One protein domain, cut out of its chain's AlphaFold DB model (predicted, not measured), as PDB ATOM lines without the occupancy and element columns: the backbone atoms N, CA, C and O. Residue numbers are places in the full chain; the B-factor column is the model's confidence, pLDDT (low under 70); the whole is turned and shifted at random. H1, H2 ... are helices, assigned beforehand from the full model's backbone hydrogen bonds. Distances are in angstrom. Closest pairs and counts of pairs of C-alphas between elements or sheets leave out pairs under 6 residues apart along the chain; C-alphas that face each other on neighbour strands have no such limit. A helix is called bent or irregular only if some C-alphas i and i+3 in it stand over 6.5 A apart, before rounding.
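This is residues 2 to 108 of the 343 residues of an uncharacterized protein of Oryzias javanicus (UniProt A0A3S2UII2). Three helices, H3, H4 and H5, stand side by side as a triangle, and H5, the longest, runs through the middle of the domain. H2 packs with residues 17 to 21 on the first part of H5 and H8 packs on its last part, both about perpendicular to it, while the short H6 and H7 pack on H8, and the short H1, of low confidence, touches H7. The printed part has 107 residues with eight named helices, H1 to H8 in order, and no named strand; the class is all helix. The whole is compact, with a radius of gyration of the C-alphas of 13.2 A and spans of 37 by 32 by 24 A.

H1 covers residues 2 to 5, with C-alpha 2 at (51.592, 76.273, 129.819). H2 covers residues 10 to 22 and is 18.4 A long. H3 follows at residues 28 to 35, 11.1 A, and H4 at residues 38 to 47, 14.4 A. H5 covers residues 53 to 72, from C-alpha 53 at (61.635, 73.978, 133.723), and is 15.8 A long; it is irregular, with C-alphas 66 and 69 being 9.5 A apart and a kink of 115 degrees near residue 66. H6 covers residues 75 to 78 and H7 residues 84 to 88. H8 covers residues 93 to 105, 19.0 A, and ends with C-alpha 105 at (58.382, 77.723, 155.713); it is neither bent nor irregular, but only just: C-alphas 94 and 97 are 6.1 A apart.

H5 is the hub, touching H2, H3, H4 and H8. Residues 54 to 59 of H5 touch residues 17 to 21 of H2, about perpendicular at 77 degrees; the closest C-alphas, of Leu 21 and Ala 58, are 5.2 A apart. H3 touches residues 59 to 66 of H5 at a shallow tilt of 13 degrees, the same way, closest at the C-alphas of Ile 33 and Leu 63, 6.3 A. H3 and H4 form a helical hairpin at 7 degrees, opposite ways, closest at the C-alphas of Ile 33 and Ser 41, 5.3 A. H4 and H5 form another at 18 degrees, closest at the C-alphas of Leu 38 and Ala 71, 7.1 A. Residues 68 to 72 of H5 touch residues 95 to 99 of H8, about perpendicular at 76 degrees, closest at the C-alphas of Glu 69 and His 95, 5.1 A. H6 touches H8 at the C-alphas of Ser 76 and Leu 103, 4.7 A apart and the closest. H7 touches H8, closest at the C-alphas of Ala 88 and Phe 96, 5.8 A. H1 and H7 only just touch, with 3 pairs of C-alphas within 8 A, the closest being those of Leu 3 and Asp 86, 6.6 A. H2 is apart from H8, for instance. Every O i to N i+4 pair is within hydrogen-bond range in H2, H3, H4 and H7, against 12 of 16 in H5 and 7 of 9 in H8; H1 and H6 are too short for such a pair.

The C-alphas farthest apart are those of Glu 11 and Pro 108, 40.7 A. The printed part has no cut, and the seven links between helices are tight. The mean pLDDT of the printed part is 87.6; residues 2 to 8 are under 70.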
ATOM      1  N   CYS A   2      52.489  77.068 130.690       50.53
ATOM      2  CA  CYS A   2      51.592  76.273 129.819       50.53
ATOM      3  C   CYS A   2      50.479  75.481 130.538       50.53
ATOM      4  O   CYS A   2      49.384  75.387 130.005       50.53
ATOM      5  N   LEU A   3      50.714  74.905 131.723       52.31
ATOM      6  CA  LEU A   3      49.761  73.938 132.304       52.31
ATOM      7  C   LEU A   3      48.464  74.570 132.844       52.31
ATOM      8  O   LEU A   3      47.424  73.917 132.844       52.31
ATOM      9  N   VAL A   4      48.503  75.840 133.260       53.84
ATOM     10  CA  VAL A   4      47.313  76.562 133.747       53.84
ATOM     11  C   VAL A   4      46.355  76.894 132.598       53.84
ATOM     12  O   VAL A   4      45.147  76.762 132.765       53.84
ATOM     13  N   CYS A   5      46.881  77.227 131.414       54.44
ATOM     14  CA  CYS A   5      46.085  77.556 130.226       54.44
ATOM     15  C   CYS A   5      45.232  76.384 129.712       54.44
ATOM     16  O   CYS A   5      44.265  76.611 128.995       54.44
ATOM     17  N   TYR A   6      45.568  75.143 130.081       54.31
ATOM     18  CA  TYR A   6      44.850  73.940 129.648       54.31
ATOM     19  C   TYR A   6      43.937  73.348 130.729       54.31
ATOM     20  O   TYR A   6      43.419  72.248 130.541       54.31
ATOM     21  N   LYS A   7      43.698  74.045 131.854       56.94
ATOM     22  CA  LYS A   7      42.704  73.592 132.849       56.94
ATOM     23  C   LYS A   7      41.304  73.442 132.240       56.94
ATOM     24  O   LYS A   7      40.572  72.547 132.640       56.94
ATOM     25  N   GLU A   8      40.975  74.261 131.245       63.00
ATOM     26  CA  GLU A   8      39.687  74.229 130.538       63.00
ATOM     27  C   GLU A   8      39.629  73.179 129.411       63.00
ATOM     28  O   GLU A   8      38.563  72.928 128.857       63.00
ATOM     29  N   GLN A   9      40.759  72.541 129.067       76.12
ATOM     30  CA  GLN A   9      40.862  71.545 127.993       76.12
ATOM     31  C   GLN A   9      41.673  70.320 128.459       76.12
ATOM     32  O   GLN A   9      42.881  70.231 128.199       76.12
ATOM     33  N   PRO A  10      41.032  69.354 129.145       76.56
ATOM     34  CA  PRO A  10      41.721  68.228 129.783       76.56
ATOM     35  C   PRO A  10      42.481  67.336 128.788       76.56
ATOM     36  O   PRO A  10      43.561  66.843 129.106       76.56
ATOM     37  N   GLU A  11      41.972  67.187 127.565       80.31
ATOM     38  CA  GLU A  11      42.591  66.390 126.495       80.31
ATOM     39  C   GLU A  11      43.938  66.976 126.039       80.31
ATOM     40  O   GLU A  11      44.922  66.252 125.854       80.31
ATOM     41  N   VAL A  12      44.014  68.307 125.926       80.12
ATOM     42  CA  VAL A  12      45.244  69.020 125.554       80.12
ATOM     43  C   VAL A  12      46.262  68.953 126.688       80.12
ATOM     44  O   VAL A  12      47.446  68.726 126.440       80.12
ATOM     45  N   ARG A  13      45.805  69.075 127.942       77.19
ATOM     46  CA  ARG A  13      46.657  68.892 129.124       77.19
ATOM     47  C   ARG A  13      47.249  67.481 129.171       77.19
ATOM     48  O   ARG A  13      48.452  67.363 129.379       77.19
ATOM     49  N   SER A  14      46.439  66.443 128.946       79.88
ATOM     50  CA  SER A  14      46.903  65.046 128.925       79.88
ATOM     51  C   SER A  14      47.953  64.825 127.838       79.88
ATOM     52  O   SER A  14      49.056  64.372 128.131       79.88
ATOM     53  N   SER A  15      47.663  65.254 126.607       84.38
ATOM     54  CA  SER A  15      48.577  65.097 125.466       84.38
ATOM     55  C   SER A  15      49.899  65.848 125.674       84.38
ATOM     56  O   SER A  15      50.978  65.346 125.364       84.38
ATOM     57  N   PHE A  16      49.836  67.061 126.236       82.50
ATOM     58  CA  PHE A  16      51.028  67.836 126.578       82.50
ATOM     59  C   PHE A  16      51.858  67.143 127.665       82.50
ATOM     60  O   PHE A  16      53.082  67.076 127.554       82.50
ATOM     61  N   MET A  17      51.206  66.613 128.703       80.88
ATOM     62  CA  MET A  17      51.877  65.869 129.767       80.88
ATOM     63  C   MET A  17      52.553  64.604 129.237       80.88
ATOM     64  O   MET A  17      53.717  64.373 129.556       80.88
ATOM     65  N   GLU A  18      51.885  63.831 128.381       86.06
ATOM     66  CA  GLU A  18      52.463  62.648 127.734       86.06
ATOM     67  C   GLU A  18      53.716  63.002 126.926       86.06
ATOM     68  O   GLU A  18      54.782  62.433 127.170       86.06
ATOM     69  N   ALA A  19      53.640  64.016 126.060       86.31
ATOM     70  CA  ALA A  19      54.790  64.477 125.283       86.31
ATOM     71  C   ALA A  19      55.954  64.937 126.184       86.31
ATOM     72  O   ALA A  19      57.123  64.633 125.933       86.31
ATOM     73  N   MET A  20      55.647  65.641 127.277       84.88
ATOM     74  CA  MET A  20      56.634  66.074 128.269       84.88
ATOM     75  C   MET A  20      57.313  64.896 128.977       84.88
ATOM     76  O   MET A  20      58.525  64.927 129.235       84.88
ATOM     77  N   LEU A  21      56.554  63.847 129.286       87.88
ATOM     78  CA  LEU A  21      57.083  62.624 129.867       87.88
ATOM     79  C   LEU A  21      57.979  61.900 128.851       87.88
ATOM     80  O   LEU A  21      59.121  61.585 129.193       87.88
ATOM     81  N   GLU A  22      57.552  61.703 127.607       88.81
ATOM     82  CA  GLU A  22      58.359  61.029 126.573       88.81
ATOM     83  C   GLU A  22      59.755  61.649 126.405       88.81
ATOM     84  O   GLU A  22      60.758  60.929 126.394       88.81
ATOM     85  N   LEU A  23      59.857  62.984 126.418       84.62
ATOM     86  CA  LEU A  23      61.129  63.717 126.292       84.62
ATOM     87  C   LEU A  23      62.191  63.342 127.336       84.62
ATOM     88  O   LEU A  23      63.383  63.570 127.133       84.62
ATOM     89  N   THR A  24      61.770  62.809 128.480       86.56
ATOM     90  CA  THR A  24      62.647  62.509 129.617       86.56
ATOM     91  C   THR A  24      62.765  61.015 129.905       86.56
ATOM     92  O   THR A  24      63.466  60.638 130.844       86.56
ATOM     93  N   GLN A  25      62.135  60.154 129.098       85.69
ATOM     94  CA  GLN A  25      62.032  58.712 129.346       85.69
ATOM     95  C   GLN A  25      63.390  57.997 129.413       85.69
ATOM     96  O   GLN A  25      63.558  57.082 130.213       85.69
ATOM     97  N   THR A  26      64.373  58.435 128.625       84.56
ATOM     98  CA  THR A  26      65.726  57.847 128.581       84.56
ATOM     99  C   THR A  26      66.668  58.389 129.662       84.56
ATOM    100  O   THR A  26      67.841  58.017 129.720       84.56
ATOM    101  N   SER A  27      66.188  59.283 130.532       86.62
ATOM    102  CA  SER A  27      66.993  59.854 131.610       86.62
ATOM    103  C   SER A  27      67.235  58.834 132.722       86.62
ATOM    104  O   SER A  27      66.301  58.233 133.249       86.62
ATOM    105  N   LYS A  28      68.488  58.737 133.186       86.06
ATOM    106  CA  LYS A  28      68.873  57.909 134.348       86.06
ATOM    107  C   LYS A  28      68.083  58.254 135.613       86.06
ATOM    108  O   LYS A  28      67.928  57.416 136.499       86.06
ATOM    109  N   VAL A  29      67.571  59.481 135.715       87.94
ATOM    110  CA  VAL A  29      66.737  59.894 136.849       87.94
ATOM    111  C   VAL A  29      65.390  59.173 136.848       87.94
ATOM    112  O   VAL A  29      64.885  58.857 137.921       87.94
ATOM    113  N   VAL A  30      64.835  58.831 135.680       88.50
ATOM    114  CA  VAL A  30      63.589  58.049 135.593       88.50
ATOM    115  C   VAL A  30      63.779  56.657 136.183       88.50
ATOM    116  O   VAL A  30      62.946  56.226 136.974       88.50
ATOM    117  N   GLU A  31      64.898  55.990 135.896       87.88
ATOM    118  CA  GLU A  31      65.216  54.689 136.502       87.88
ATOM    119  C   GLU A  31      65.314  54.781 138.032       87.88
ATOM    120  O   GLU A  31      64.872  53.887 138.754       87.88
ATOM    121  N   MET A  32      65.878  55.876 138.551       88.75
ATOM    122  CA  MET A  32      65.976  56.107 139.995       88.75
ATOM    123  C   MET A  32      64.604  56.342 140.631       88.75
ATOM    124  O   MET A  32      64.312  55.745 141.668       88.75
ATOM    125  N   ILE A  33      63.736  57.117 139.974       90.38
ATOM    126  CA  ILE A  33      62.342  57.303 140.396       90.38
ATOM    127  C   ILE A  33      61.617  55.952 140.385       90.38
ATOM    128  O   ILE A  33      60.981  55.581 141.368       90.38
ATOM    129  N   GLN A  34      61.784  55.133 139.344       89.31
ATOM    130  CA  GLN A  34      61.189  53.795 139.251       89.31
ATOM    131  C   GLN A  34      61.663  52.819 140.340       89.31
ATOM    132  O   GLN A  34      60.900  51.927 140.709       89.31
ATOM    133  N   LYS A  35      62.827  53.031 140.961       89.81
ATOM    134  CA  LYS A  35      63.253  52.259 142.146       89.81
ATOM    135  C   LYS A  35      62.495  52.628 143.424       89.81
ATOM    136  O   LYS A  35      62.417  51.810 144.329       89.81
ATOM    137  N   GLY A  36      61.892  53.817 143.486       87.50
ATOM    138  CA  GLY A  36      60.967  54.214 144.558       87.50
ATOM    139  C   GLY A  36      61.621  54.710 145.836       87.50
ATOM    140  O   GLY A  36      60.987  54.735 146.882       87.50
ATOM    141  N   ASP A  37      62.880  55.125 145.758       92.31
ATOM    142  CA  ASP A  37      63.539  55.832 146.850       92.31
ATOM    143  C   ASP A  37      63.428  57.342 146.597       92.31
ATOM    144  O   ASP A  37      64.124  57.892 145.732       92.31
ATOM    145  N   LEU A  38      62.530  58.008 147.332       91.69
ATOM    146  CA  LEU A  38      62.255  59.439 147.184       91.69
ATOM    147  C   LEU A  38      63.524  60.276 147.403       91.69
ATOM    148  O   LEU A  38      63.842  61.150 146.598       91.69
ATOM    149  N   LEU A  39      64.300  59.985 148.451       92.12
ATOM    150  CA  LEU A  39      65.488  60.766 148.804       92.12
ATOM    151  C   LEU A  39      66.588  60.644 147.750       92.12
ATOM    152  O   LEU A  39      67.206  61.650 147.385       92.12
ATOM    153  N   LYS A  40      66.830  59.430 147.239       92.69
ATOM    154  CA  LYS A  40      67.788  59.224 146.144       92.69
ATOM    155  C   LYS A  40      67.319  59.906 144.863       92.69
ATOM    156  O   LYS A  40      68.124  60.573 144.220       92.69
ATOM    157  N   SER A  41      66.030  59.820 144.541       93.44
ATOM    158  CA  SER A  41      65.450  60.473 143.362       93.44
ATOM    159  C   SER A  41      65.594  61.996 143.425       93.44
ATOM    160  O   SER A  41      66.086  62.616 142.483       93.44
ATOM    161  N   LEU A  42      65.271  62.609 144.569       92.88
ATOM    162  CA  LEU A  42      65.446  64.049 144.800       92.88
ATOM    163  C   LEU A  42      66.917  64.477 144.773       92.88
ATOM    164  O   LEU A  42      67.238  65.588 144.349       92.88
ATOM    165  N   ARG A  43      67.837  63.627 145.244       92.69
ATOM    166  CA  ARG A  43      69.279  63.888 145.137       92.69
ATOM    167  C   ARG A  43      69.715  63.926 143.673       92.69
ATOM    168  O   ARG A  43      70.286  64.928 143.259       92.69
ATOM    169  N   SER A  44      69.349  62.917 142.886       91.00
ATOM    170  CA  SER A  44      69.664  62.880 141.455       91.00
ATOM    171  C   SER A  44      69.059  64.065 140.692       91.00
ATOM    172  O   SER A  44      69.726  64.646 139.844       91.00
ATOM    173  N   LEU A  45      67.838  64.499 141.036       91.62
ATOM    174  CA  LEU A  45      67.213  65.694 140.449       91.62
ATOM    175  C   LEU A  45      67.977  66.991 140.753       91.62
ATOM    176  O   LEU A  45      68.118  67.856 139.885       91.62
ATOM    177  N   ARG A  46      68.500  67.137 141.975       90.44
ATOM    178  CA  ARG A  46      69.306  68.306 142.364       90.44
ATOM    179  C   ARG A  46      70.646  68.372 141.640       90.44
ATOM    180  O   ARG A  46      71.146  69.471 141.417       90.44
ATOM    181  N   GLU A  47      71.200  67.222 141.275       89.56
ATOM    182  CA  GLU A  47      72.462  67.109 140.542       89.56
ATOM    183  C   GLU A  47      72.312  67.451 139.048       89.56
ATOM    184  O   GLU A  47      73.296  67.815 138.412       89.56
ATOM    185  N   MET A  48      71.092  67.451 138.490       84.69
ATOM    186  CA  MET A  48      70.818  67.802 137.080       84.69
ATOM    187  C   MET A  48      70.878  69.309 136.761       84.69
ATOM    188  O   MET A  48      70.183  69.790 135.865       84.69
ATOM    189  N   LYS A  49      71.665  70.096 137.497       82.12
ATOM    190  CA  LYS A  49      71.794  71.533 137.218       82.12
ATOM    191  C   LYS A  49      72.544  71.771 135.891       82.12
ATOM    192  O   LYS A  49      73.505  71.057 135.611       82.12
ATOM    193  N   PRO A  50      72.169  72.799 135.104       84.31
ATOM    194  CA  PRO A  50      71.098  73.767 135.355       84.31
ATOM    195  C   PRO A  50      69.703  73.197 135.065       84.31
ATOM    196  O   PRO A  50      69.493  72.486 134.082       84.31
ATOM    197  N   TRP A  51      68.726  73.555 135.898       83.50
ATOM    198  CA  TRP A  51      67.352  73.101 135.714       83.50
ATOM    199  C   TRP A  51      66.682  73.815 134.540       83.50
ATOM    200  O   TRP A  51      66.576  75.040 134.515       83.50
ATOM    201  N   LYS A  52      66.180  73.031 133.582       85.38
ATOM    202  CA  LYS A  52      65.253  73.506 132.549       85.38
ATOM    203  C   LYS A  52      63.836  73.153 132.988       85.38
ATOM    204  O   LYS A  52      63.552  71.969 133.166       85.38
ATOM    205  N   ALA A  53      62.968  74.156 133.140       82.00
ATOM    206  CA  ALA A  53      61.635  73.978 133.723       82.00
ATOM    207  C   ALA A  53      60.825  72.822 133.095       82.00
ATOM    208  O   ALA A  53      60.361  71.984 133.859       82.00
ATOM    209  N   PRO A  54      60.736  72.658 131.757       84.75
ATOM    210  CA  PRO A  54      59.976  71.548 131.177       84.75
ATOM    211  C   PRO A  54      60.516  70.169 131.601       84.75
ATOM    212  O   PRO A  54      59.771  69.324 132.090       84.75
ATOM    213  N   ILE A  55      61.831  69.951 131.490       87.56
ATOM    214  CA  ILE A  55      62.475  68.676 131.858       87.56
ATOM    215  C   ILE A  55      62.269  68.381 133.346       87.56
ATOM    216  O   ILE A  55      61.968  67.251 133.725       87.56
ATOM    217  N   LEU A  56      62.419  69.403 134.192       91.38
ATOM    218  CA  LEU A  56      62.226  69.258 135.626       91.38
ATOM    219  C   LEU A  56      60.775  68.883 135.951       91.38
ATOM    220  O   LEU A  56      60.566  67.903 136.660       91.38
ATOM    221  N   LEU A  57      59.788  69.581 135.384       90.94
ATOM    222  CA  LEU A  57      58.366  69.295 135.602       90.94
ATOM    223  C   LEU A  57      57.990  67.861 135.205       90.94
ATOM    224  O   LEU A  57      57.294  67.191 135.960       90.94
ATOM    225  N   ALA A  58      58.520  67.344 134.092       90.88
ATOM    226  CA  ALA A  58      58.282  65.958 133.682       90.88
ATOM    227  C   ALA A  58      58.821  64.926 134.692       90.88
ATOM    228  O   ALA A  58      58.257  63.842 134.857       90.88
ATOM    229  N   HIS A  59      59.919  65.230 135.386       92.88
ATOM    230  CA  HIS A  59      60.412  64.360 136.451       92.88
ATOM    231  C   HIS A  59      59.645  64.527 137.761       92.88
ATOM    232  O   HIS A  59      59.408  63.531 138.442       92.88
ATOM    233  N   LEU A  60      59.253  65.754 138.112       93.62
ATOM    234  CA  LEU A  60      58.439  66.005 139.301       93.62
ATOM    235  C   LEU A  60      57.060  65.356 139.177       93.62
ATOM    236  O   LEU A  60      56.593  64.794 140.161       93.62
ATOM    237  N   HIS A  61      56.476  65.314 137.975       92.38
ATOM    238  CA  HIS A  61      55.242  64.573 137.713       92.38
ATOM    239  C   HIS A  61      55.381  63.093 138.045       92.38
ATOM    240  O   HIS A  61      54.614  62.566 138.839       92.38
ATOM    241  N   ARG A  62      56.421  62.427 137.530       93.00
ATOM    242  CA  ARG A  62      56.668  61.012 137.854       93.00
ATOM    243  C   ARG A  62      56.932  60.779 139.332       93.00
ATOM    244  O   ARG A  62      56.611  59.721 139.862       93.00
ATOM    245  N   LEU A  63      57.586  61.738 139.986       94.06
ATOM    246  CA  LEU A  63      57.837  61.648 141.415       94.06
ATOM    247  C   LEU A  63      56.529  61.775 142.202       94.06
ATOM    248  O   LEU A  63      56.344  61.039 143.166       94.06
ATOM    249  N   TYR A  64      55.631  62.659 141.762       94.56
ATOM    250  CA  TYR A  64      54.292  62.821 142.314       94.56
ATOM    251  C   TYR A  64      53.424  61.581 142.097       94.56
ATOM    252  O   TYR A  64      52.902  61.054 143.065       94.56
ATOM    253  N   GLU A  65      53.355  61.030 140.885       92.75
ATOM    254  CA  GLU A  65      52.597  59.792 140.619       92.75
ATOM    255  C   GLU A  65      53.057  58.613 141.481       92.75
ATOM    256  O   GLU A  65      52.315  57.662 141.700       92.75
ATOM    257  N   LYS A  66      54.302  58.657 141.958       93.94
ATOM    258  CA  LYS A  66      54.885  57.585 142.750       93.94
ATOM    259  C   LYS A  66      54.807  57.782 144.262       93.94
ATOM    260  O   LYS A  66      54.744  56.801 145.000       93.94
ATOM    261  N   HIS A  67      54.939  59.018 144.724       94.06
ATOM    262  CA  HIS A  67      55.094  59.349 146.143       94.06
ATOM    263  C   HIS A  67      54.063  60.366 146.639       94.06
ATOM    264  O   HIS A  67      54.129  60.769 147.798       94.06
ATOM    265  N   GLU A  68      53.150  60.793 145.770       94.00
ATOM    266  CA  GLU A  68      52.013  61.664 146.056       94.00
ATOM    267  C   GLU A  68      52.438  62.912 146.847       94.00
ATOM    268  O   GLU A  68      53.422  63.589 146.514       94.00
ATOM    269  N   GLU A  69      51.718  63.221 147.922       93.81
ATOM    270  CA  GLU A  69      51.957  64.362 148.793       93.81
ATOM    271  C   GLU A  69      53.401  64.428 149.331       93.81
ATOM    272  O   GLU A  69      53.983  65.510 149.458       93.81
ATOM    273  N   ALA A  70      54.032  63.277 149.606       93.19
ATOM    274  CA  ALA A  70      55.398  63.232 150.129       93.19
ATOM    275  C   ALA A  70      56.422  63.796 149.127       93.19
ATOM    276  O   ALA A  70      57.398  64.441 149.530       93.19
ATOM    277  N   ALA A  71      56.193  63.613 147.821       95.06
ATOM    278  CA  ALA A  71      57.003  64.263 146.793       95.06
ATOM    279  C   ALA A  71      56.747  65.771 146.745       95.06
ATOM    280  O   ALA A  71      57.705  66.547 146.726       95.06
ATOM    281  N   VAL A  72      55.477  66.178 146.773       94.75
ATOM    282  CA  VAL A  72      55.043  67.579 146.634       94.75
ATOM    283  C   VAL A  72      55.646  68.465 147.721       94.75
ATOM    284  O   VAL A  72      56.197  69.526 147.420       94.75
ATOM    285  N   ARG A  73      55.695  67.964 148.961       93.75
ATOM    286  CA  ARG A  73      56.392  68.604 150.091       93.75
ATOM    287  C   ARG A  73      57.847  68.968 149.790       93.75
ATOM    288  O   ARG A  73      58.358  69.946 150.330       93.75
ATOM    289  N   SER A  74      58.518  68.198 148.937       94.19
ATOM    290  CA  SER A  74      59.930  68.384 148.596       94.19
ATOM    291  C   SER A  74      60.153  69.283 147.378       94.19
ATOM    292  O   SER A  74      61.305  69.551 147.030       94.19
ATOM    293  N   PHE A  75      59.100  69.738 146.693       95.06
ATOM    294  CA  PHE A  75      59.253  70.536 145.474       95.06
ATOM    295  C   PHE A  75      59.675  71.982 145.744       95.06
ATOM    296  O   PHE A  75      60.243  72.616 144.857       95.06
ATOM    297  N   SER A  76      59.491  72.486 146.969       94.25
ATOM    298  CA  SER A  76      59.883  73.846 147.367       94.25
ATOM    299  C   SER A  76      61.366  74.146 147.114       94.25
ATOM    300  O   SER A  76      61.722  75.271 146.771       94.25
ATOM    301  N   GLN A  77      62.238  73.131 147.176       93.19
ATOM    302  CA  GLN A  77      63.675  73.270 146.897       93.19
ATOM    303  C   GLN A  77      64.006  73.620 145.431       93.19
ATOM    304  O   GLN A  77      65.156  73.937 145.124       93.19
ATOM    305  N   PHE A  78      63.029  73.517 144.527       94.25
ATOM    306  CA  PHE A  78      63.169  73.838 143.106       94.25
ATOM    307  C   PHE A  78      62.584  75.211 142.738       94.25
ATOM    308  O   PHE A  78      62.636  75.611 141.573       94.25
ATOM    309  N   TYR A  79      62.055  75.956 143.708       93.62
ATOM    310  CA  TYR A  79      61.654  77.346 143.514       93.62
ATOM    311  C   TYR A  79      62.893  78.234 143.254       93.62
ATOM    312  O   TYR A  79      63.914  78.053 143.924       93.62
ATOM    313  N   PRO A  80      62.859  79.208 142.317       92.81
ATOM    314  CA  PRO A  80      61.707  79.689 141.541       92.81
ATOM    315  C   PRO A  80      61.502  78.994 140.184       92.81
ATOM    316  O   PRO A  80      60.646  79.411 139.412       92.81
ATOM    317  N   THR A  81      62.285  77.962 139.846       92.88
ATOM    318  CA  THR A  81      62.142  77.254 138.558       92.88
ATOM    319  C   THR A  81      60.807  76.517 138.449       92.88
ATOM    320  O   THR A  81      60.267  76.398 137.352       92.88
ATOM    321  N   VAL A  82      60.292  76.030 139.578       91.31
ATOM    322  CA  VAL A  82      58.959  75.437 139.714       91.31
ATOM    323  C   VAL A  82      58.113  76.393 140.539       91.31
ATOM    324  O   VAL A  82      58.472  76.725 141.669       91.31
ATOM    325  N   THR A  83      57.017  76.867 139.958       91.69
ATOM    326  CA  THR A  83      56.130  77.854 140.586       91.69
ATOM    327  C   THR A  83      54.932  77.177 141.262       91.69
ATOM    328  O   THR A  83      54.603  76.037 140.921       91.69
ATOM    329  N   PRO A  84      54.226  77.857 142.191       93.50
ATOM    330  CA  PRO A  84      52.964  77.349 142.737       93.50
ATOM    331  C   PRO A  84      51.945  76.979 141.660       93.50
ATOM    332  O   PRO A  84      51.289  75.949 141.772       93.50
ATOM    333  N   ALA A  85      51.872  77.758 140.578       89.69
ATOM    334  CA  ALA A  85      51.004  77.476 139.441       89.69
ATOM    335  C   ALA A  85      51.336  76.140 138.755       89.69
ATOM    336  O   ALA A  85      50.427  75.415 138.353       89.69
ATOM    337  N   ASP A  86      52.622  75.790 138.641       90.56
ATOM    338  CA  ASP A  86      53.032  74.517 138.045       90.56
ATOM    339  C   ASP A  86      52.647  73.330 138.945       90.56
ATOM    340  O   ASP A  86      52.158  72.317 138.449       90.56
ATOM    341  N   VAL A  87      52.802  73.468 140.270       92.75
ATOM    342  CA  VAL A  87      52.400  72.428 141.235       92.75
ATOM    343  C   VAL A  87      50.879  72.289 141.296       92.75
ATOM    344  O   VAL A  87      50.374  71.175 141.211       92.75
ATOM    345  N   ALA A  88      50.139  73.398 141.352       89.88
ATOM    346  CA  ALA A  88      48.673  73.409 141.354       89.88
ATOM    347  C   ALA A  88      48.058  72.853 140.057       89.88
ATOM    348  O   ALA A  88      46.892  72.463 140.030       89.88
ATOM    349  N   ALA A  89      48.816  72.847 138.958       86.56
ATOM    350  CA  ALA A  89      48.399  72.257 137.693       86.56
ATOM    351  C   ALA A  89      48.820  70.786 137.540       86.56
ATOM    352  O   ALA A  89      48.539  70.185 136.506       86.56
ATOM    353  N   MET A  90      49.491  70.198 138.528       87.81
ATOM    354  CA  MET A  90      49.997  68.826 138.475       87.81
ATOM    355  C   MET A  90      49.472  67.965 139.624       87.81
ATOM    356  O   MET A  90      49.097  66.821 139.394       87.81
ATOM    357  N   ALA A  91      49.455  68.507 140.837       90.00
ATOM    358  CA  ALA A  91      49.040  67.807 142.041       90.00
ATOM    359  C   ALA A  91      47.534  67.942 142.311       90.00
ATOM    360  O   ALA A  91      46.864  68.833 141.783       90.00
ATOM    361  N   GLU A  92      47.018  67.059 143.164       89.38
ATOM    362  CA  GLU A  92      45.701  67.221 143.773       89.38
ATOM    363  C   GLU A  92      45.653  68.493 144.623       89.38
ATOM    364  O   GLU A  92      46.666  68.951 145.161       89.38
ATOM    365  N   GLN A  93      44.456  69.065 144.747       86.94
ATOM    366  CA  GLN A  93      44.266  70.334 145.438       86.94
ATOM    367  C   GLN A  93      44.647  70.235 146.926       86.94
ATOM    368  O   GLN A  93      45.318  71.124 147.434       86.94
ATOM    369  N   SER A  94      44.325  69.124 147.594       85.56
ATOM    370  CA  SER A  94      44.778  68.801 148.959       85.56
ATOM    371  C   SER A  94      46.305  68.849 149.091       85.56
ATOM    372  O   SER A  94      46.850  69.541 149.948       85.56
ATOM    373  N   HIS A  95      47.018  68.187 148.175       93.19
ATOM    374  CA  HIS A  95      48.479  68.088 148.202       93.19
ATOM    375  C   HIS A  95      49.186  69.413 147.885       93.19
ATOM    376  O   HIS A  95      50.326  69.623 148.309       93.19
ATOM    377  N   PHE A  96      48.536  70.324 147.153       94.44
ATOM    378  CA  PHE A  96      49.093  71.644 146.851       94.44
ATOM    379  C   PHE A  96      49.410  72.449 148.121       94.44
ATOM    380  O   PHE A  96      50.456  73.103 148.168       94.44
ATOM    381  N   LEU A  97      48.573  72.363 149.162       94.38
ATOM    382  CA  LEU A  97      48.824  73.067 150.423       94.38
ATOM    383  C   LEU A  97      50.132  72.630 151.079       94.38
ATOM    384  O   LEU A  97      50.889  73.476 151.551       94.38
ATOM    385  N   ALA A  98      50.448  71.336 151.043       94.50
ATOM    386  CA  ALA A  98      51.689  70.808 151.596       94.50
ATOM    387  C   ALA A  98      52.934  71.380 150.895       94.50
ATOM    388  O   ALA A  98      53.974  71.583 151.529       94.50
ATOM    389  N   TYR A  99      52.845  71.678 149.594       95.94
ATOM    390  CA  TYR A  99      53.890  72.422 148.889       95.94
ATOM    391  C   TYR A  99      53.921  73.889 149.296       95.94
ATOM    392  O   TYR A  99      55.004  74.407 149.563       95.94
ATOM    393  N   LEU A 100      52.763  74.555 149.315       96.19
ATOM    394  CA  LEU A 100      52.669  75.980 149.611       96.19
ATOM    395  C   LEU A 100      53.194  76.289 151.017       96.19
ATOM    396  O   LEU A 100      54.037  77.173 151.161       96.19
ATOM    397  N   ASP A 101      52.774  75.523 152.027       95.56
ATOM    398  CA  ASP A 101      53.271  75.673 153.392       95.56
ATOM    399  C   ASP A 101      54.786  75.452 153.433       95.56
ATOM    400  O   ASP A 101      55.520  76.361 153.810       95.56
ATOM    401  N   ASN A 102      55.307  74.337 152.909       95.50
ATOM    402  CA  ASN A 102      56.757  74.099 152.889       95.50
ATOM    403  C   ASN A 102      57.547  75.161 152.114       95.50
ATOM    404  O   ASN A 102      58.683  75.477 152.476       95.50
ATOM    405  N   LEU A 103      56.980  75.707 151.039       96.69
ATOM    406  CA  LEU A 103      57.588  76.787 150.273       96.69
ATOM    407  C   LEU A 103      57.708  78.048 151.132       96.69
ATOM    408  O   LEU A 103      58.784  78.648 151.181       96.69
ATOM    409  N   VAL A 104      56.655  78.420 151.854       96.88
ATOM    410  CA  VAL A 104      56.669  79.562 152.776       96.88
ATOM    411  C   VAL A 104      57.601  79.298 153.964       96.88
ATOM    412  O   VAL A 104      58.455  80.132 154.267       96.88
ATOM    413  N   GLN A 105      57.532  78.114 154.580       95.12
ATOM    414  CA  GLN A 105      58.382  77.723 155.713       95.12
ATOM    415  C   GLN A 105      59.875  77.660 155.354       95.12
ATOM    416  O   GLN A 105      60.714  77.824 156.241       95.12
ATOM    417  N   SER A 106      60.223  77.476 154.073       94.69
ATOM    418  CA  SER A 106      61.616  77.512 153.598       94.69
ATOM    419  C   SER A 106      62.285  78.885 153.753       94.69
ATOM    420  O   SER A 106      63.510  78.992 153.659       94.69
ATOM    421  N   ARG A 107      61.497  79.944 153.984       95.94
ATOM    422  CA  ARG A 107      61.988  81.300 154.244       95.94
ATOM    423  C   ARG A 107      62.135  81.574 155.747       95.94
ATOM    424  O   ARG A 107      61.375  81.016 156.546       95.94
ATOM    425  N   PRO A 108      63.062  82.475 156.132       95.81
ATOM    426  CA  PRO A 108      63.115  83.021 157.487       95.81
ATOM    427  C   PRO A 108      61.772  83.638 157.878       95.81
ATOM    428  O   PRO A 108      61.127  84.250 157.028       95.81
TER     429      PRO A 108